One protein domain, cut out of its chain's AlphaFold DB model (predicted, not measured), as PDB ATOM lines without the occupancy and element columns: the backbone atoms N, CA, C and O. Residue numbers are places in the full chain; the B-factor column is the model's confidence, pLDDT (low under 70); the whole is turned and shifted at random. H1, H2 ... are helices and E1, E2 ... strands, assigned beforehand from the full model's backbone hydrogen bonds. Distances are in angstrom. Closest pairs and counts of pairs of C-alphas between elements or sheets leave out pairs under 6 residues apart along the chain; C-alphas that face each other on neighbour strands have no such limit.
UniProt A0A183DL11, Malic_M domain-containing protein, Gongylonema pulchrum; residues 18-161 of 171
ATOM      1  N   GLN A  18       9.864-129.120 183.934       89.81
ATOM      2  CA  GLN A  18       8.966-127.998 183.637       89.81
ATOM      3  C   GLN A  18       9.103-127.510 182.189       89.81
ATOM      4  O   GLN A  18       8.095-127.151 181.587       89.81
ATOM      5  N   ARG A  19      10.293-127.625 181.595       89.62
ATOM      6  CA  ARG A  19      10.581-127.266 180.197       89.62
ATOM      7  C   ARG A  19      10.218-128.337 179.165       89.62
ATOM      8  O   ARG A  19      10.330-128.087 177.969       89.62
ATOM      9  N   VAL A  20       9.788-129.523 179.599       89.75
ATOM     10  CA  VAL A  20       9.408-130.637 178.716       89.75
ATOM     11  C   VAL A  20       7.897-130.822 178.711       89.75
ATOM     12  O   VAL A  20       7.311-131.104 179.756       89.75
ATOM     13  N   PHE A  21       7.278-130.707 177.540       91.19
ATOM     14  CA  PHE A  21       5.846-130.898 177.314       91.19
ATOM     15  C   PHE A  21       5.635-132.176 176.508       91.19
ATOM     16  O   PHE A  21       6.313-132.393 175.507       91.19
ATOM     17  N   LEU A  22       4.727-133.041 176.956       90.25
ATOM     18  CA  LEU A  22       4.411-134.294 176.271       90.25
ATOM     19  C   LEU A  22       2.997-134.229 175.709       90.25
ATOM     20  O   LEU A  22       2.072-133.830 176.410       90.25
ATOM     21  N   ILE A  23       2.835-134.681 174.477       88.62
ATOM     22  CA  ILE A  23       1.557-134.778 173.777       88.62
ATOM     23  C   ILE A  23       1.360-136.239 173.379       88.62
ATOM     24  O   ILE A  23       2.306-136.900 172.950       88.62
ATOM     25  N   ASN A  24       0.140-136.743 173.529       84.50
ATOM     26  CA  ASN A  24      -0.270-138.057 173.039       84.50
ATOM     27  C   ASN A  24      -1.493-137.931 172.113       84.50
ATOM     28  O   ASN A  24      -1.964-136.833 171.828       84.50
ATOM     29  N   SER A  25      -2.062-139.058 171.679       80.44
ATOM     30  CA  SER A  25      -3.256-139.080 170.818       80.44
ATOM     31  C   SER A  25      -4.517-138.451 171.435       80.44
ATOM     32  O   SER A  25      -5.519-138.282 170.745       80.44
ATOM     33  N   LYS A  26      -4.506-138.125 172.733       84.06
ATOM     34  CA  LYS A  26      -5.590-137.432 173.443       84.06
ATOM     35  C   LYS A  26      -5.297-135.951 173.685       84.06
ATOM     36  O   LYS A  26      -6.190-135.278 174.197       84.06
ATOM     37  N   GLY A  27      -4.115-135.452 173.324       87.56
ATOM     38  CA  GLY A  27      -3.692-134.065 173.520       87.56
ATOM     39  C   GLY A  27      -2.506-133.916 174.472       87.56
ATOM     40  O   GLY A  27      -1.785-134.875 174.768       87.56
ATOM     41  N   LEU A  28      -2.298-132.688 174.938       91.12
ATOM     42  CA  LEU A  28      -1.268-132.326 175.905       91.12
ATOM     43  C   LEU A  28      -1.474-133.081 177.224       91.12
ATOM     44  O   LEU A  28      -2.585-133.166 177.740       91.12
ATOM     45  N   ILE A  29      -0.394-133.613 177.794       91.06
ATOM     46  CA  ILE A  29      -0.435-134.278 179.097       91.06
ATOM     47  C   ILE A  29      -0.478-133.218 180.201       91.06
ATOM     48  O   ILE A  29       0.500-132.513 180.465       91.06
ATOM     49  N   THR A  30      -1.619-133.141 180.876       91.69
ATOM     50  CA  THR A  30      -1.896-132.220 181.982       91.69
ATOM     51  C   THR A  30      -2.240-132.992 183.253       91.69
ATOM     52  O   THR A  30      -2.495-134.198 183.212       91.69
ATOM     53  N   LYS A  31      -2.252-132.312 184.405       89.88
ATOM     54  CA  LYS A  31      -2.698-132.908 185.678       89.88
ATOM     55  C   LYS A  31      -4.155-133.385 185.622       89.88
ATOM     56  O   LYS A  31      -4.510-134.320 186.328       89.88
ATOM     57  N   ASN A  32      -4.960-132.777 184.748       86.12
ATOM     58  CA  ASN A  32      -6.381-133.078 184.564       86.12
ATOM     59  C   ASN A  32      -6.638-134.073 183.418       86.12
ATOM     60  O   ASN A  32      -7.789-134.337 183.072       86.12
ATOM     61  N   SER A  33      -5.588-134.618 182.792       84.75
ATOM     62  CA  SER A  33      -5.750-135.599 181.723       84.75
ATOM     63  C   SER A  33      -6.329-136.917 182.277       84.75
ATOM     64  O   SER A  33      -5.813-137.446 183.260       84.75
ATOM     65  N   PRO A  34      -7.349-137.507 181.625       75.12
ATOM     66  CA  PRO A  34      -8.117-138.625 182.186       75.12
ATOM     67  C   PRO A  34      -7.325-139.933 182.318       75.12
ATOM     68  O   PRO A  34      -7.597-140.731 183.208       75.12
ATOM     69  N   VAL A  35      -6.351-140.177 181.434       79.94
ATOM     70  CA  VAL A  35      -5.495-141.372 181.469       79.94
ATOM     71  C   VAL A  35      -4.065-140.968 181.127       79.94
ATOM     72  O   VAL A  35      -3.756-140.638 179.981       79.94
ATOM     73  N   VAL A  36      -3.179-141.009 182.124       81.75
ATOM     74  CA  VAL A  36      -1.752-140.694 181.972       81.75
ATOM     75  C   VAL A  36      -0.925-141.876 182.461       81.75
ATOM     76  O   VAL A  36      -1.056-142.301 183.609       81.75
ATOM     77  N   LYS A  37      -0.045-142.400 181.599       82.81
ATOM     78  CA  LYS A  37       0.904-143.459 181.979       82.81
ATOM     79  C   LYS A  37       1.760-142.990 183.171       82.81
ATOM     80  O   LYS A  37       2.199-141.837 183.145       82.81
ATOM     81  N   PRO A  38       2.093-143.849 184.153       84.44
ATOM     82  CA  PRO A  38       2.902-143.460 185.317       84.44
ATOM     83  C   PRO A  38       4.221-142.763 184.948       84.44
ATOM     84  O   PRO A  38       4.621-141.774 185.556       84.44
ATOM     85  N   GLU A  39       4.866-143.213 183.870       82.69
ATOM     86  CA  GLU A  39       6.098-142.615 183.343       82.69
ATOM     87  C   GLU A  39       5.938-141.177 182.815       82.69
ATOM     88  O   GLU A  39       6.924-140.434 182.775       82.69
ATOM     89  N   HIS A  40       4.723-140.772 182.437       85.12
ATOM     90  CA  HIS A  40       4.404-139.445 181.902       85.12
ATOM     91  C   HIS A  40       3.918-138.470 182.984       85.12
ATOM     92  O   HIS A  40       4.007-137.262 182.780       85.12
ATOM     93  N   GLN A  41       3.453-138.964 184.139       87.38
ATOM     94  CA  GLN A  41       2.875-138.138 185.210       87.38
ATOM     95  C   GLN A  41       3.830-137.036 185.690       87.38
ATOM     96  O   GLN A  41       3.418-135.905 185.912       87.38
ATOM     97  N   LYS A  42       5.136-137.322 185.746       88.44
ATOM     98  CA  LYS A  42       6.181-136.348 186.118       88.44
ATOM     99  C   LYS A  42       6.374-135.186 185.130       88.44
ATOM    100  O   LYS A  42       7.137-134.270 185.426       88.44
ATOM    101  N   TYR A  43       5.738-135.243 183.961       89.25
ATOM    102  CA  TYR A  43       5.728-134.179 182.952       89.25
ATOM    103  C   TYR A  43       4.354-133.516 182.813       89.25
ATOM    104  O   TYR A  43       4.213-132.596 182.008       89.25
ATOM    105  N   ALA A  44       3.355-133.967 183.578       90.44
ATOM    106  CA  ALA A  44       2.012-133.416 183.542       90.44
ATOM    107  C   ALA A  44       2.020-131.941 183.955       90.44
ATOM    108  O   ALA A  44       2.570-131.563 184.993       90.44
ATOM    109  N   LYS A  45       1.420-131.105 183.111       89.62
ATOM    110  CA  LYS A  45       1.375-129.654 183.294       89.62
ATOM    111  C   LYS A  45       0.102-129.210 183.991       89.62
ATOM    112  O   LYS A  45      -0.947-129.832 183.843       89.62
ATOM    113  N   ASP A  46       0.207-128.119 184.734       90.06
ATOM    114  CA  ASP A  46      -0.933-127.464 185.369       90.06
ATOM    115  C   ASP A  46      -1.514-126.398 184.434       90.06
ATOM    116  O   ASP A  46      -1.381-125.199 184.651       90.06
ATOM    117  N   VAL A  47      -2.025-126.858 183.295       87.56
ATOM    118  CA  VAL A  47      -2.584-126.024 182.223       87.56
ATOM    119  C   VAL A  47      -3.851-126.693 181.689       87.56
ATOM    120  O   VAL A  47      -4.041-127.894 181.920       87.56
ATOM    121  N   PRO A  48      -4.722-125.958 180.973       88.75
ATOM    122  CA  PRO A  48      -5.885-126.549 180.321       88.75
ATOM    123  C   PRO A  48      -5.506-127.720 179.409       88.75
ATOM    124  O   PRO A  48      -4.444-127.736 178.783       88.75
ATOM    125  N   HIS A  49      -6.386-128.719 179.334       89.50
ATOM    126  CA  HIS A  49      -6.184-129.871 178.461       89.50
ATOM    127  C   HIS A  49      -6.459-129.479 177.005       89.50
ATOM    128  O   HIS A  49      -7.613-129.434 176.579       89.50
ATOM    129  N   ILE A  50      -5.395-129.215 176.250       90.94
ATOM    130  CA  ILE A  50      -5.459-128.818 174.839       90.94
ATOM    131  C   ILE A  50      -5.210-130.040 173.951       90.94
ATOM    132  O   ILE A  50      -4.320-130.848 174.227       90.94
ATOM    133  N   LYS A  51      -6.004-130.201 172.888       90.19
ATOM    134  CA  LYS A  51      -5.867-131.318 171.935       90.19
ATOM    135  C   LYS A  51      -5.144-130.934 170.657       90.19
ATOM    136  O   LYS A  51      -4.420-131.764 170.114       90.19
ATOM    137  N   ASP A  52      -5.385-129.721 170.180       90.44
ATOM    138  CA  ASP A  52      -4.851-129.252 168.915       90.44
ATOM    139  C   ASP A  52      -3.363-128.898 169.039       90.44
ATOM    140  O   ASP A  52      -2.940-128.239 169.987       90.44
ATOM    141  N   LEU A  53      -2.547-129.375 168.095       90.06
ATOM    142  CA  LEU A  53      -1.096-129.187 168.151       90.06
ATOM    143  C   LEU A  53      -0.699-127.725 167.911       90.06
ATOM    144  O   LEU A  53       0.261-127.261 168.526       90.06
ATOM    145  N   LEU A  54      -1.425-127.000 167.058       91.88
ATOM    146  CA  LEU A  54      -1.147-125.594 166.790       91.88
ATOM    147  C   LEU A  54      -1.451-124.751 168.033       91.88
ATOM    148  O   LEU A  54      -0.589-123.992 168.470       91.88
ATOM    149  N   GLU A  55      -2.599-124.974 168.675       93.06
ATOM    150  CA  GLU A  55      -2.965-124.308 169.934       93.06
ATOM    151  C   GLU A  55      -1.959-124.615 171.062       93.06
ATOM    152  O   GLU A  55      -1.574-123.730 171.835       93.06
ATOM    153  N   ILE A  56      -1.455-125.857 171.137       92.06
ATOM    154  CA  ILE A  56      -0.386-126.214 172.082       92.06
ATOM    155  C   ILE A  56       0.886-125.415 171.788       92.06
ATOM    156  O   ILE A  56       1.512-124.917 172.720       92.06
ATOM    157  N   ILE A  57       1.290-125.288 170.522       92.06
ATOM    158  CA  ILE A  57       2.484-124.526 170.131       92.06
ATOM    159  C   ILE A  57       2.320-123.042 170.472       92.06
ATOM    160  O   ILE A  57       3.250-122.443 171.007       92.06
ATOM    161  N   GLU A  58       1.148-122.460 170.232       92.19
ATOM    162  CA  GLU A  58       0.860-121.061 170.565       92.19
ATOM    163  C   GLU A  58       0.881-120.803 172.074       92.19
ATOM    164  O   GLU A  58       1.416-119.787 172.522       92.19
ATOM    165  N   THR A  59       0.368-121.753 172.860       90.81
ATOM    166  CA  THR A  59       0.310-121.654 174.324       90.81
ATOM    167  C   THR A  59       1.675-121.894 174.971       90.81
ATOM    168  O   THR A  59       2.103-121.148 175.848       90.81
ATOM    169  N   VAL A  60       2.371-122.956 174.556       91.06
ATOM    170  CA  VAL A  60       3.638-123.403 175.162       91.06
ATOM    171  C   VAL A  60       4.830-122.607 174.634       91.06
ATOM    172  O   VAL A  60       5.826-122.460 175.343       91.06
ATOM    173  N   ARG A  61       4.739-122.112 173.394       91.69
ATOM    174  CA  ARG A  61       5.810-121.422 172.661       91.69
ATOM    175  C   ARG A  61       7.141-122.189 172.710       91.69
ATOM    176  O   ARG A  61       8.133-121.680 173.236       91.69
ATOM    177  N   PRO A  62       7.176-123.445 172.231       90.69
ATOM    178  CA  PRO A  62       8.371-124.268 172.331       90.69
ATOM    179  C   PRO A  62       9.488-123.771 171.413       90.69
ATOM    180  O   PRO A  62       9.236-123.246 170.332       90.69
ATOM    181  N   THR A  63      10.734-124.027 171.818       86.75
ATOM    182  CA  THR A  63      11.920-123.803 170.976       86.75
ATOM    183  C   THR A  63      12.240-125.011 170.099       86.75
ATOM    184  O   THR A  63      12.914-124.887 169.079       86.75
ATOM    185  N   GLY A  64      11.763-126.196 170.497       86.62
ATOM    186  CA  GLY A  64      11.929-127.422 169.728       86.62
ATOM    187  C   GLY A  64      10.692-128.308 169.730       86.62
ATOM    188  O   GLY A  64      10.015-128.451 170.751       86.62
ATOM    189  N   LEU A  65      10.443-128.925 168.581       87.38
ATOM    190  CA  LEU A  65       9.348-129.845 168.323       87.38
ATOM    191  C   LEU A  65       9.914-131.203 167.894       87.38
ATOM    192  O   LEU A  65      10.679-131.292 166.937       87.38
ATOM    193  N   ILE A  66       9.553-132.266 168.614       85.88
ATOM    194  CA  ILE A  66      10.062-133.622 168.367       85.88
ATOM    195  C   ILE A  66       8.890-134.569 168.125       85.88
ATOM    196  O   ILE A  66       8.088-134.806 169.025       85.88
ATOM    197  N   GLY A  67       8.811-135.130 166.923       82.94
ATOM    198  CA  GLY A  67       7.801-136.095 166.504       82.94
ATOM    199  C   GLY A  67       8.350-137.513 166.527       82.94
ATOM    200  O   GLY A  67       9.390-137.786 165.934       82.94
ATOM    201  N   ALA A  68       7.662-138.410 167.232       76.19
ATOM    202  CA  ALA A  68       7.941-139.848 167.242       76.19
ATOM    203  C   ALA A  68       6.624-140.640 167.245       76.19
ATOM    204  O   ALA A  68       6.374-141.496 168.099       76.19
ATOM    205  N   SER A  69       5.718-140.261 166.346       69.25
ATOM    206  CA  SER A  69       4.311-140.664 166.401       69.25
ATOM    207  C   SER A  69       3.878-141.613 165.283       69.25
ATOM    208  O   SER A  69       2.800-142.198 165.359       69.25
ATOM    209  N   THR A  70       4.713-141.802 164.259       67.00
ATOM    210  CA  THR A  70       4.415-142.490 162.987       67.00
ATOM    211  C   THR A  70       3.220-141.917 162.221       67.00
ATOM    212  O   THR A  70       2.711-142.556 161.299       67.00
ATOM    213  N   VAL A  71       2.780-140.711 162.592       72.50
ATOM    214  CA  VAL A  71       1.704-139.983 161.926       72.50
ATOM    215  C   VAL A  71       2.326-139.119 160.841       72.50
ATOM    216  O   VAL A  71       2.964-138.101 161.117       72.50
ATOM    217  N   ARG A  72       2.134-139.539 159.589       74.25
ATOM    218  CA  ARG A  72       2.583-138.779 158.423       74.25
ATOM    219  C   ARG A  72       1.905-137.409 158.403       74.25
ATOM    220  O   ARG A  72       0.689-137.336 158.555       74.25
ATOM    221  N   GLY A  73       2.676-136.354 158.149       75.44
ATOM    222  CA  GLY A  73       2.128-135.007 157.957       75.44
ATOM    223  C   GLY A  73       1.598-134.358 159.237       75.44
ATOM    224  O   GLY A  73       0.833-133.401 159.155       75.44
ATOM    225  N   ALA A  74       1.978-134.865 160.415       83.00
ATOM    226  CA  ALA A  74       1.614-134.240 161.685       83.00
ATOM    227  C   ALA A  74       2.207-132.828 161.825       83.00
ATOM    228  O   ALA A  74       1.625-131.997 162.513       83.00
ATOM    229  N   PHE A  75       3.344-132.546 161.180       88.69
ATOM    230  CA  PHE A  75       3.939-131.210 161.124       88.69
ATOM    231  C   PHE A  75       3.545-130.543 159.810       88.69
ATOM    232  O   PHE A  75       4.298-130.530 158.839       88.69
ATOM    233  N   THR A  76       2.321-130.021 159.785       89.94
ATOM    234  CA  THR A  76       1.781-129.279 158.642       89.94
ATOM    235  C   THR A  76       2.566-127.986 158.392       89.94
ATOM    236  O   THR A  76       3.287-127.501 159.266       89.94
ATOM    237  N   GLU A  77       2.386-127.377 157.215       90.06
ATOM    238  CA  GLU A  77       2.966-126.062 156.902       90.06
ATOM    239  C   GLU A  77       2.652-125.027 157.990       90.06
ATOM    240  O   GLU A  77       3.551-124.323 158.444       90.06
ATOM    241  N   GLN A  78       1.405-124.982 158.466       91.56
ATOM    242  CA  GLN A  78       0.983-124.056 159.521       91.56
ATOM    243  C   GLN A  78       1.786-124.249 160.814       91.56
ATOM    244  O   GLN A  78       2.211-123.274 161.426       91.56
ATOM    245  N   ILE A  79       2.046-125.500 161.204       91.31
ATOM    246  CA  ILE A  79       2.849-125.826 162.389       91.31
ATOM    247  C   ILE A  79       4.300-125.381 162.204       91.31
ATOM    248  O   ILE A  79       4.878-124.765 163.099       91.31
ATOM    249  N   ILE A  80       4.891-125.676 161.045       88.69
ATOM    250  CA  ILE A  80       6.293-125.353 160.764       88.69
ATOM    251  C   ILE A  80       6.489-123.834 160.684       88.69
ATOM    252  O   ILE A  80       7.411-123.307 161.309       88.69
ATOM    253  N   ARG A  81       5.592-123.119 159.994       90.12
ATOM    254  CA  ARG A  81       5.603-121.651 159.939       90.12
ATOM    255  C   ARG A  81       5.424-121.041 161.318       90.12
ATOM    256  O   ARG A  81       6.205-120.176 161.692       90.12
ATOM    257  N   LYS A  82       4.488-121.551 162.123       92.62
ATOM    258  CA  LYS A  82       4.314-121.082 163.501       92.62
ATOM    259  C   LYS A  82       5.586-121.282 164.330       92.62
ATOM    260  O   LYS A  82       5.978-120.388 165.071       92.62
ATOM    261  N   MET A  83       6.272-122.418 164.194       90.19
ATOM    262  CA  MET A  83       7.553-122.639 164.874       90.19
ATOM    263  C   MET A  83       8.622-121.618 164.458       90.19
ATOM    264  O   MET A  83       9.370-121.170 165.330       90.19
ATOM    265  N   ALA A  84       8.674-121.237 163.177       88.19
ATOM    266  CA  ALA A  84       9.582-120.212 162.652       88.19
ATOM    267  C   ALA A  84       9.197-118.780 163.069       88.19
ATOM    268  O   ALA A  84      10.071-117.971 163.353       88.19
ATOM    269  N   GLU A  85       7.903-118.468 163.191       90.62
ATOM    270  CA  GLU A  85       7.432-117.191 163.755       90.62
ATOM    271  C   GLU A  85       7.858-117.033 165.221       90.62
ATOM    272  O   GLU A  85       8.190-115.941 165.680       90.62
ATOM    273  N   LEU A  86       7.819-118.131 165.979       89.62
ATOM    274  CA  LEU A  86       8.118-118.131 167.409       89.62
ATOM    275  C   LEU A  86       9.619-118.152 167.712       89.62
ATOM    276  O   LEU A  86      10.018-117.739 168.801       89.62
ATOM    277  N   ASN A  87      10.437-118.656 166.786       84.94
ATOM    278  CA  ASN A  87      11.857-118.901 166.998       84.94
ATOM    279  C   ASN A  87      12.656-118.560 165.740       84.94
ATOM    280  O   ASN A  87      12.410-119.133 164.688       84.94
ATOM    281  N   GLU A  88      13.709-117.752 165.881       81.88
ATOM    282  CA  GLU A  88      14.628-117.429 164.776       81.88
ATOM    283  C   GLU A  88      15.274-118.683 164.155       81.88
ATOM    284  O   GLU A  88      15.600-118.714 162.972       81.88
ATOM    285  N   ARG A  89      15.477-119.731 164.961       79.38
ATOM    286  CA  ARG A  89      16.027-121.025 164.534       79.38
ATOM    287  C   ARG A  89      15.218-122.159 165.164       79.38
ATOM    288  O   ARG A  89      15.614-122.665 166.218       79.38
ATOM    289  N   PRO A  90      14.069-122.537 164.583       82.31
ATOM    290  CA  PRO A  90      13.242-123.587 165.153       82.31
ATOM    291  C   PRO A  90      13.950-124.941 165.047       82.31
ATOM    292  O   PRO A  90      14.576-125.268 164.036       82.31
ATOM    293  N   ILE A  91      13.836-125.756 166.093       83.31
ATOM    294  CA  ILE A  91      14.349-127.130 166.090       83.31
ATOM    295  C   ILE A  91      13.179-128.071 165.799       83.31
ATOM    296  O   ILE A  91      12.221-128.109 166.568       83.31
ATOM    297  N   ILE A  92      13.236-128.829 164.700       82.31
ATOM    298  CA  ILE A  92      12.145-129.724 164.282       82.31
ATOM    299  C   ILE A  92      12.715-131.110 163.977       82.31
ATOM    300  O   ILE A  92      13.412-131.305 162.985       82.31
ATOM    301  N   PHE A  93      12.402-132.097 164.813       81.38
ATOM    302  CA  PHE A  93      12.840-133.482 164.626       81.38
ATOM    303  C   PHE A  93      11.658-134.362 164.220       81.38
ATOM    304  O   PHE A  93      10.711-134.508 164.988       81.38
ATOM    305  N   ALA A  94      11.726-134.974 163.037       79.94
ATOM    306  CA  ALA A  94      10.695-135.854 162.488       79.94
ATOM    307  C   ALA A  94      11.207-137.307 162.473       79.94
ATOM    308  O   ALA A  94      11.736-137.806 161.479       79.94
ATOM    309  N   LEU A  95      11.118-137.979 163.623       74.38
ATOM    310  CA  LEU A  95      11.820-139.238 163.910       74.38
ATOM    311  C   LEU A  95      11.094-140.494 163.410       74.38
ATOM    312  O   LEU A  95      11.540-141.611 163.685       74.38
ATOM    313  N   SER A  96       9.955-140.346 162.739       68.25
ATOM    314  CA  SER A  96       9.160-141.492 162.313       68.25
ATOM    315  C   SER A  96       9.720-142.184 161.069       68.25
ATOM    316  O   SER A  96       9.959-141.560 160.036       68.25
ATOM    317  N   ASN A  97       9.867-143.510 161.168       63.47
ATOM    318  CA  ASN A  97      10.312-144.401 160.093       63.47
ATOM    319  C   ASN A  97       9.179-145.325 159.605       63.47
ATOM    320  O   ASN A  97       8.345-145.749 160.413       63.47
ATOM    321  N   PRO A  98       9.185-145.737 158.320       63.81
ATOM    322  CA  PRO A  98      10.044-145.253 157.220       63.81
ATOM    323  C   PRO A  98       9.740-143.789 156.850       63.81
ATOM    324  O   PRO A  98       8.732-143.260 157.302       63.81
ATOM    325  N   THR A  99      10.558-143.137 156.010       61.62
ATOM    326  CA  THR A  99      10.396-141.715 155.612       61.62
ATOM    327  C   THR A  99       8.980-141.370 155.130       61.62
ATOM    328  O   THR A  99       8.498-140.264 155.351       61.62
ATOM    329  N   SER A 100       8.261-142.331 154.540       61.62
ATOM    330  CA  SER A 100       6.856-142.177 154.134       61.62
ATOM    331  C   SER A 100       5.868-141.966 155.294       61.62
ATOM    332  O   SER A 100       4.716-141.616 155.038       61.62
ATOM    333  N   LYS A 101       6.307-142.167 156.543       66.12
ATOM    334  CA  LYS A 101       5.589-141.912 157.801       66.12
ATOM    335  C   LYS A 101       6.194-140.769 158.622       66.12
ATOM    336  O   LYS A 101       5.771-140.574 159.760       66.12
ATOM    337  N   SER A 102       7.183-140.055 158.082       66.75
ATOM    338  CA  SER A 102       7.785-138.911 158.763       66.75
ATOM    339  C   SER A 102       6.752-137.798 158.963       66.75
ATOM    340  O   SER A 102       5.857-137.603 158.134       66.75
ATOM    341  N   GLU A 103       6.849-137.093 160.088       74.81
ATOM    342  CA  GLU A 103       5.930-136.016 160.452       74.81
ATOM    343  C   GLU A 103       5.967-134.845 159.457       74.81
ATOM    344  O   GLU A 103       4.923-134.244 159.211       74.81
ATOM    345  N   CYS A 104       7.133-134.570 158.864       76.44
ATOM    346  CA  CYS A 104       7.333-133.723 157.687       76.44
ATOM    347  C   CYS A 104       8.602-134.154 156.942       76.44
ATOM    348  O   CYS A 104       9.478-134.810 157.506       76.44
ATOM    349  N   THR A 105       8.722-133.779 155.675       75.56
ATOM    350  CA  THR A 105       9.960-133.946 154.909       75.56
ATOM    351  C   THR A 105      10.964-132.836 155.228       75.56
ATOM    352  O   THR A 105      10.596-131.736 155.645       75.56
ATOM    353  N   ALA A 106      12.249-133.100 154.978       71.94
ATOM    354  CA  ALA A 106      13.287-132.078 155.102       71.94
ATOM    355  C   ALA A 106      13.011-130.877 154.188       71.94
ATOM    356  O   ALA A 106      13.184-129.736 154.602       71.94
ATOM    357  N   GLU A 107      12.535-131.132 152.967       75.56
ATOM    358  CA  GLU A 107      12.195-130.086 152.003       75.56
ATOM    359  C   GLU A 107      11.069-129.177 152.510       75.56
ATOM    360  O   GLU A 107      11.208-127.960 152.453       75.56
ATOM    361  N   GLU A 108       9.993-129.749 153.058       79.62
ATOM    362  CA  GLU A 108       8.909-128.984 153.687       79.62
ATOM    363  C   GLU A 108       9.426-128.157 154.867       79.62
ATOM    364  O   GLU A 108       9.122-126.970 154.967       79.62
ATOM    365  N   ALA A 109      10.255-128.752 155.732       77.50
ATOM    366  CA  ALA A 109      10.841-128.037 156.858       77.50
ATOM    367  C   ALA A 109      11.665-126.829 156.389       77.50
ATOM    368  O   ALA A 109      11.421-125.721 156.851       77.50
ATOM    369  N   PHE A 110      12.579-127.003 155.431       75.25
ATOM    370  CA  PHE A 110      13.384-125.891 154.918       75.25
ATOM    371  C   PHE A 110      12.537-124.833 154.214       75.25
ATOM    372  O   PHE A 110      12.689-123.642 154.492       75.25
ATOM    373  N   ARG A 111      11.619-125.262 153.341       79.75
ATOM    374  CA  ARG A 111      10.780-124.367 152.541       79.75
ATOM    375  C   ARG A 111       9.915-123.463 153.412       79.75
ATOM    376  O   ARG A 111       9.784-122.288 153.100       79.75
ATOM    377  N   TYR A 112       9.327-123.997 154.478       80.12
ATOM    378  CA  TYR A 112       8.365-123.247 155.289       80.12
ATOM    379  C   TYR A 112       9.001-122.424 156.403       80.12
ATOM    380  O   TYR A 112       8.358-121.506 156.907       80.12
ATOM    381  N   THR A 113      10.237-122.728 156.798       72.44
ATOM    382  CA  THR A 113      10.934-121.912 157.799       72.44
ATOM    383  C   THR A 113      11.709-120.744 157.202       72.44
ATOM    384  O   THR A 113      11.988-119.807 157.933       72.44
ATOM    385  N   GLU A 114      12.081-120.798 155.914       65.75
ATOM    386  CA  GLU A 114      12.871-119.758 155.214       65.75
ATOM    387  C   GLU A 114      14.214-119.395 155.902       65.75
ATOM    388  O   GLU A 114      14.917-118.475 155.489       65.75
ATOM    389  N   VAL A 115      14.615-120.164 156.921       57.19
ATOM    390  CA  VAL A 115      15.837-120.023 157.719       57.19
ATOM    391  C   VAL A 115      16.501-121.386 157.924       57.19
ATOM    392  O   VAL A 115      15.962-122.440 157.580       57.19
ATOM    393  N   CYS A 116      17.703-121.370 158.496       52.38
ATOM    394  CA  CYS A 116      18.499-122.565 158.757       52.38
ATOM    395  C   CYS A 116      17.868-123.406 159.888       52.38
ATOM    396  O   CYS A 116      18.212-123.267 161.062       52.38
ATOM    397  N   THR A 117      16.916-124.261 159.518       54.91
ATOM    398  CA  THR A 117      16.218-125.194 160.411       54.91
ATOM    399  C   THR A 117      17.009-126.483 160.565       54.91
ATOM    400  O   THR A 117      17.448-127.087 159.586       54.91
ATOM    401  N   VAL A 118      17.175-126.949 161.804       57.00
ATOM    402  CA  VAL A 118      17.784-128.259 162.067       57.00
ATOM    403  C   VAL A 118      16.694-129.317 161.939       57.00
ATOM    404  O   VAL A 118      16.017-129.643 162.914       57.00
ATOM    405  N   HIS A 119      16.512-129.824 160.718       58.47
ATOM    406  CA  HIS A 119      15.633-130.953 160.438       58.47
ATOM    407  C   HIS A 119      16.400-132.271 160.562       58.47
ATOM    408  O   HIS A 119      17.375-132.505 159.846       58.47
ATOM    409  N   LEU A 120      15.947-133.148 161.458       58.44
ATOM    410  CA  LEU A 120      16.500-134.493 161.614       58.44
ATOM    411  C   LEU A 120      15.405-135.522 161.389       58.44
ATOM    412  O   LEU A 120      14.427-135.563 162.139       58.44
ATOM    413  N   THR A 121      15.611-136.390 160.405       58.41
ATOM    414  CA  THR A 121      14.860-137.638 160.300       58.41
ATOM    415  C   THR A 121      15.624-138.759 160.979       58.41
ATOM    416  O   THR A 121      16.844-138.718 161.124       58.41
ATOM    417  N   SER A 122      14.927-139.816 161.366       55.84
ATOM    418  CA  SER A 122      15.537-141.035 161.904       55.84
ATOM    419  C   SER A 122      16.523-141.725 160.950       55.84
ATOM    420  O   SER A 122      17.433-142.401 161.422       55.84
ATOM    421  N   SER A 123      16.393-141.547 159.630       48.59
ATOM    422  CA  SER A 123      17.398-141.999 158.655       48.59
ATOM    423  C   SER A 123      18.633-141.089 158.609       48.59
ATOM    424  O   SER A 123      19.736-141.583 158.408       48.59
ATOM    425  N   VAL A 124      18.473-139.785 158.860       41.16
ATOM    426  CA  VAL A 124      19.576-138.812 158.996       41.16
ATOM    427  C   VAL A 124      20.235-138.891 160.378       41.16
ATOM    428  O   VAL A 124      21.408-138.588 160.514       41.16
ATOM    429  N   LEU A 125      19.539-139.379 161.406       41.22
ATOM    430  CA  LEU A 125      20.115-139.678 162.726       41.22
ATOM    431  C   LEU A 125      21.104-140.844 162.711       41.22
ATOM    432  O   LEU A 125      21.983-140.894 163.565       41.22
ATOM    433  N   LEU A 126      20.990-141.749 161.735       35.47
ATOM    434  CA  LEU A 126      22.047-142.719 161.434       35.47
ATOM    435  C   LEU A 126      23.274-142.046 160.790       35.47
ATOM    436  O   LEU A 126      24.351-142.631 160.778       35.47
ATOM    437  N   ALA A 127      23.128-140.819 160.283       35.03
ATOM    438  CA  ALA A 127      24.185-139.992 159.715       35.03
ATOM    439  C   ALA A 127      24.598-138.868 160.694       35.03
ATOM    440  O   ALA A 127      24.315-137.690 160.506       35.03
ATOM    441  N   SER A 128      25.280-139.262 161.767       44.62
ATOM    442  CA  SER A 128      26.417-138.566 162.388       44.62
ATOM    443  C   SER A 128      26.552-137.039 162.169       44.62
ATOM    444  O   SER A 128      27.351-136.614 161.333       44.62
ATOM    445  N   CYS A 129      25.837-136.192 162.932       39.06
ATOM    446  CA  CYS A 129      25.920-134.726 162.786       39.06
ATOM    447  C   CYS A 129      26.130-133.972 164.131       39.06
ATOM    448  O   CYS A 129      25.301-134.089 165.035       39.06
ATOM    449  N   PRO A 130      27.164-133.112 164.276       40.78
ATOM    450  CA  PRO A 130      27.385-132.248 165.454       40.78
ATOM    451  C   PRO A 130      26.237-131.272 165.743       40.78
ATOM    452  O   PRO A 130      26.090-130.785 166.864       40.78
ATOM    453  N   ALA A 131      25.411-130.992 164.731       44.16
ATOM    454  CA  ALA A 131      24.246-130.125 164.843       44.16
ATOM    455  C   ALA A 131      23.233-130.627 165.881       44.16
ATOM    456  O   ALA A 131      22.481-129.827 166.420       44.16
ATOM    457  N   ILE A 132      23.228-131.926 166.202       49.22
ATOM    458  CA  ILE A 132      22.256-132.505 167.133       49.22
ATOM    459  C   ILE A 132      22.597-132.153 168.580       49.22
ATOM    460  O   ILE A 132      21.719-131.725 169.319       49.22
ATOM    461  N   ALA A 133      23.865-132.267 168.984       47.31
ATOM    462  CA  ALA A 133      24.297-131.870 170.325       47.31
ATOM    463  C   ALA A 133      24.121-130.358 170.543       47.31
ATOM    464  O   ALA A 133      23.634-129.945 171.591       47.31
ATOM    465  N   LEU A 134      24.436-129.548 169.524       50.12
ATOM    466  CA  LEU A 134      24.248-128.097 169.560       50.12
ATOM    467  C   LEU A 134      22.764-127.691 169.552       50.12
ATOM    468  O   LEU A 134      22.368-126.752 170.241       50.12
ATOM    469  N   ALA A 135      21.924-128.403 168.794       56.69
ATOM    470  CA  ALA A 135      20.482-128.203 168.835       56.69
ATOM    471  C   ALA A 135      19.944-128.563 170.222       56.69
ATOM    472  O   ALA A 135      19.234-127.760 170.813       56.69
ATOM    473  N   LEU A 136      20.344-129.713 170.780       58.44
ATOM    474  CA  LEU A 136      19.926-130.154 172.111       58.44
ATOM    475  C   LEU A 136      20.363-129.191 173.225       58.44
ATOM    476  O   LEU A 136      19.577-128.989 174.143       58.44
ATOM    477  N   SER A 137      21.548-128.577 173.136       54.81
ATOM    478  CA  SER A 137      22.000-127.566 174.108       54.81
ATOM    479  C   SER A 137      21.344-126.194 173.927       54.81
ATOM    480  O   SER A 137      21.335-125.368 174.836       54.81
ATOM    481  N   SER A 138      20.758-125.937 172.758       57.69
ATOM    482  CA  SER A 138      19.978-124.722 172.497       57.69
ATOM    483  C   SER A 138      18.505-124.869 172.904       57.69
ATOM    484  O   SER A 138      17.756-123.889 172.876       57.69
ATOM    485  N   LEU A 139      18.066-126.074 173.295       61.62
ATOM    486  CA  LEU A 139      16.686-126.336 173.697       61.62
ATOM    487  C   LEU A 139      16.383-125.732 175.068       61.62
ATOM    488  O   LEU A 139      16.753-126.269 176.110       61.62
ATOM    489  N   ARG A 140      15.603-124.652 175.069       65.62
ATOM    490  CA  ARG A 140      15.084-124.047 176.304       65.62
ATOM    491  C   ARG A 140      13.748-124.653 176.711       65.62
ATOM    492  O   ARG A 140      13.558-124.930 177.888       65.62
ATOM    493  N   THR A 141      12.866-124.913 175.745       70.50
ATOM    494  CA  THR A 141      11.563-125.563 175.954       70.50
ATOM    495  C   THR A 141      11.308-126.562 174.832       70.50
ATOM    496  O   THR A 141      11.411-126.221 173.653       70.50
ATOM    497  N   VAL A 142      10.973-127.800 175.190       75.94
ATOM    498  CA  VAL A 142      10.812-128.906 174.236       75.94
ATOM    499  C   VAL A 142       9.403-129.456 174.310       75.94
ATOM    500  O   VAL A 142       8.958-129.880 175.380       75.94
ATOM    501  N   THR A 143       8.743-129.527 173.161       72.06
ATOM    502  CA  THR A 143       7.459-130.204 173.016       72.06
ATOM    503  C   THR A 143       7.652-131.512 172.260       72.06
ATOM    504  O   THR A 143       8.134-131.540 171.128       72.06
ATOM    505  N   PHE A 144       7.277-132.613 172.901       74.88
ATOM    506  CA  PHE A 144       7.297-133.951 172.328       74.88
ATOM    507  C   PHE A 144       5.900-134.349 171.881       74.88
ATOM    508  O   PHE A 144       4.959-134.343 172.675       74.88
ATOM    509  N   PHE A 145       5.799-134.793 170.636       65.81
ATOM    510  CA  PHE A 145       4.618-135.418 170.076       65.81
ATOM    511  C   PHE A 145       4.830-136.935 170.030       65.81
ATOM    512  O   PHE A 145       5.578-137.466 169.205       65.81
ATOM    513  N   CYS A 146       4.225-137.638 170.987       57.91
ATOM    514  CA  CYS A 146       4.551-139.019 171.314       57.91
ATOM    515  C   CYS A 146       3.325-139.923 171.125       57.91
ATOM    516  O   CYS A 146       2.440-139.965 171.980       57.91
ATOM    517  N   SER A 147       3.295-140.710 170.042       53.53
ATOM    518  CA  SER A 147       2.424-141.904 169.987       53.53
ATOM    519  C   SER A 147       3.128-143.157 170.523       53.53
ATOM    520  O   SER A 147       2.452-144.131 170.842       53.53
ATOM    521  N   PHE A 148       4.461-143.140 170.668       47.81
ATOM    522  CA  PHE A 148       5.260-144.257 171.194       47.81
ATOM    523  C   PHE A 148       5.838-143.997 172.592       47.81
ATOM    524  O   PHE A 148       5.910-142.863 173.044       47.81
ATOM    525  N   GLU A 149       6.224-145.056 173.309       51.81
ATOM    526  CA  GLU A 149       6.755-144.972 174.677       51.81
ATOM    527  C   GLU A 149       7.983-144.053 174.770       51.81
ATOM    528  O   GLU A 149       8.876-144.113 173.922       51.81
ATOM    529  N   LEU A 150       8.090-143.264 175.851       55.09
ATOM    530  CA  LEU A 150       9.271-142.431 176.147       55.09
ATOM    531  C   LEU A 150      10.589-143.215 176.054       55.09
ATOM    532  O   LEU A 150      11.644-142.639 175.779       55.09
ATOM    533  N   LYS A 151      10.533-144.533 176.284       52.56
ATOM    534  CA  LYS A 151      11.660-145.455 176.131       52.56
ATOM    535  C   LYS A 151      12.223-145.443 174.711       52.56
ATOM    536  O   LYS A 151      13.431-145.304 174.574       52.56
ATOM    537  N   SER A 152      11.382-145.506 173.679       54.25
ATOM    538  CA  SER A 152      11.825-145.512 172.277       54.25
ATOM    539  C   SER A 152      12.506-144.202 171.896       54.25
ATOM    540  O   SER A 152      13.577-144.219 171.295       54.25
ATOM    541  N   VAL A 153      11.951-143.065 172.328       56.66
ATOM    542  CA  VAL A 153      12.566-141.742 172.118       56.66
ATOM    543  C   VAL A 153      13.903-141.640 172.852       56.66
ATOM    544  O   VAL A 153      14.887-141.163 172.296       56.66
ATOM    545  N   ASN A 154      13.981-142.128 174.092       58.19
ATOM    546  CA  ASN A 154      15.223-142.099 174.861       58.19
ATOM    547  C   ASN A 154      16.294-143.026 174.263       58.19
ATOM    548  O   ASN A 154      17.463-142.660 174.280       58.19
ATOM    549  N   THR A 155      15.921-144.188 173.722       54.50
ATOM    550  CA  THR A 155      16.837-145.088 173.001       54.50
ATOM    551  C   THR A 155      17.342-144.448 171.710       54.50
ATOM    552  O   THR A 155      18.548-144.432 171.484       54.50
ATOM    553  N   LEU A 156      16.449-143.846 170.913       54.47
ATOM    554  CA  LEU A 156      16.824-143.113 169.699       54.47
ATOM    555  C   LEU A 156      17.811-141.985 170.011       54.47
ATOM    556  O   LEU A 156      18.830-141.864 169.344       54.47
ATOM    557  N   LEU A 157      17.549-141.208 171.064       55.44
ATOM    558  CA  LEU A 157      18.419-140.111 171.479       55.44
ATOM    559  C   LEU A 157      19.748-140.600 172.085       55.44
ATOM    560  O   LEU A 157      20.777-139.982 171.842       55.44
ATOM    561  N   LYS A 158      19.775-141.704 172.844       51.88
ATOM    562  CA  LYS A 158      21.025-142.261 173.403       51.88
ATOM    563  C   LYS A 158      22.025-142.656 172.316       51.88
ATOM    564  O   LYS A 158      23.213-142.399 172.482       51.88
ATOM    565  N   ASN A 159      21.542-143.212 171.206       41.38
ATOM    566  CA  ASN A 159      22.389-143.606 170.079       41.38
ATOM    567  C   ASN A 159      23.067-142.405 169.386       41.38
ATOM    568  O   ASN A 159      24.068-142.586 168.708       41.38
ATOM    569  N   VAL A 160      22.576-141.179 169.597       46.06
ATOM    570  CA  VAL A 160      23.170-139.947 169.046       46.06
ATOM    571  C   VAL A 160      24.445-139.521 169.783       46.06
ATOM    572  O   VAL A 160      25.320-138.891 169.200       46.06
ATOM    573  N   SER A 161      24.566-139.834 171.077       35.16
ATOM    574  CA  SER A 161      25.603-139.264 171.954       35.16
ATOM    575  C   SER A 161      26.974-139.957 171.865       35.16
ATOM    576  O   SER A 161      27.891-139.542 172.574       35.16
TER     577      SER A 161
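Overview. This is residues 18 to 161 of the 171 residues of the protein "Malic_M domain-containing protein" of Gongylonema pulchrum (UniProt A0A183DL11). A parallel five-stranded sheet stands in the middle, with helices over both faces: H2 and H4 cover one, with H3 packed between them, and H5 and H6 cover the other. Beyond edge strand E1, a long loop and little H1 extend the domain. The 144 printed residues include six named helices and five named strands, in chain order E1 H1 H2 E2 H3 E3 H4 E4 H5 E5 H6; across the sheet the order is E1 E5 E2 E3 E4. The class is mixed, helices and strands. It is compact, with radius of gyration of the C-alphas 14.2 A and spans of 38 by 31 by 29 A.

Along the chain. Find C-alpha 20 at (9.408, -130.637, 178.716); E1 runs from there to residue 24, 13.5 A. Next come H1, residues 38 to 41, H2, 53 to 60, and E2, 64 to 68, 13.3 A. H3, residues 77 to 86, covers 14.1 A; E3 is 91 to 94, H4 106 to 113, E4 118 to 121 and H5 131 to 138. E5, residues 142 to 146, covers 12.2 A. H6 runs 17.2 A from residue 150 to C-alpha 161 at (25.603, -139.264, 171.954).

Arrangement. Look across the sheet from E1: within hydrogen-bond range are N 21 and O 142 of the neighbours E1 and E5, at 2.9 A, N 145 and O 66 of E5 and E2, at 2.8 A, N 65 and O 91 of E2 and E3, at 2.8 A, and N 94 and O 120 of E3 and E4, at 2.9 A. E2, H3, E3 and E3, H4, E4 are strand-helix-strand units, parallel neighbours with a helix between; E1, H1 H2, E2 and E4, H5, E5 are split ones, with other strands between. The four crossovers are right-handed. H2 is over E5, at a height over the sheet of 9.8 A; H4, on the same face, is over E4. H3 only grazes the sheet with residues 79 to 84. It touches H2, closest C-alphas Leu 54 and Ile 79 at 5.9 A, and H4, Ala 84 and Thr 113 at 5.3 A. On the opposite face H5 is over E3, at a height over the sheet of 8.9 A, and H6 is over E2, with 5 of its C-alphas on it, and only just over E5, with 3. H1 is not on the sheet, but only just, with 4 pairs of C-alphas within 10 A. Every O i to N i+4 pair is within range in H2, H3, H4 and H5, and 6 of 8 in H6; H1 is too short for one.

Size, cuts and confidence. The farthest C-alphas, Asn 32 and Ala 127, are 40.0 A apart. The printed part has no cut. Links E1 to H1, H1 to H2 and E3 to H4 are long. Mean pLDDT of the printed part is 73.6; residues 69 to 70, 96 to 102, 114 to 140 and 145 to 161 are under 70.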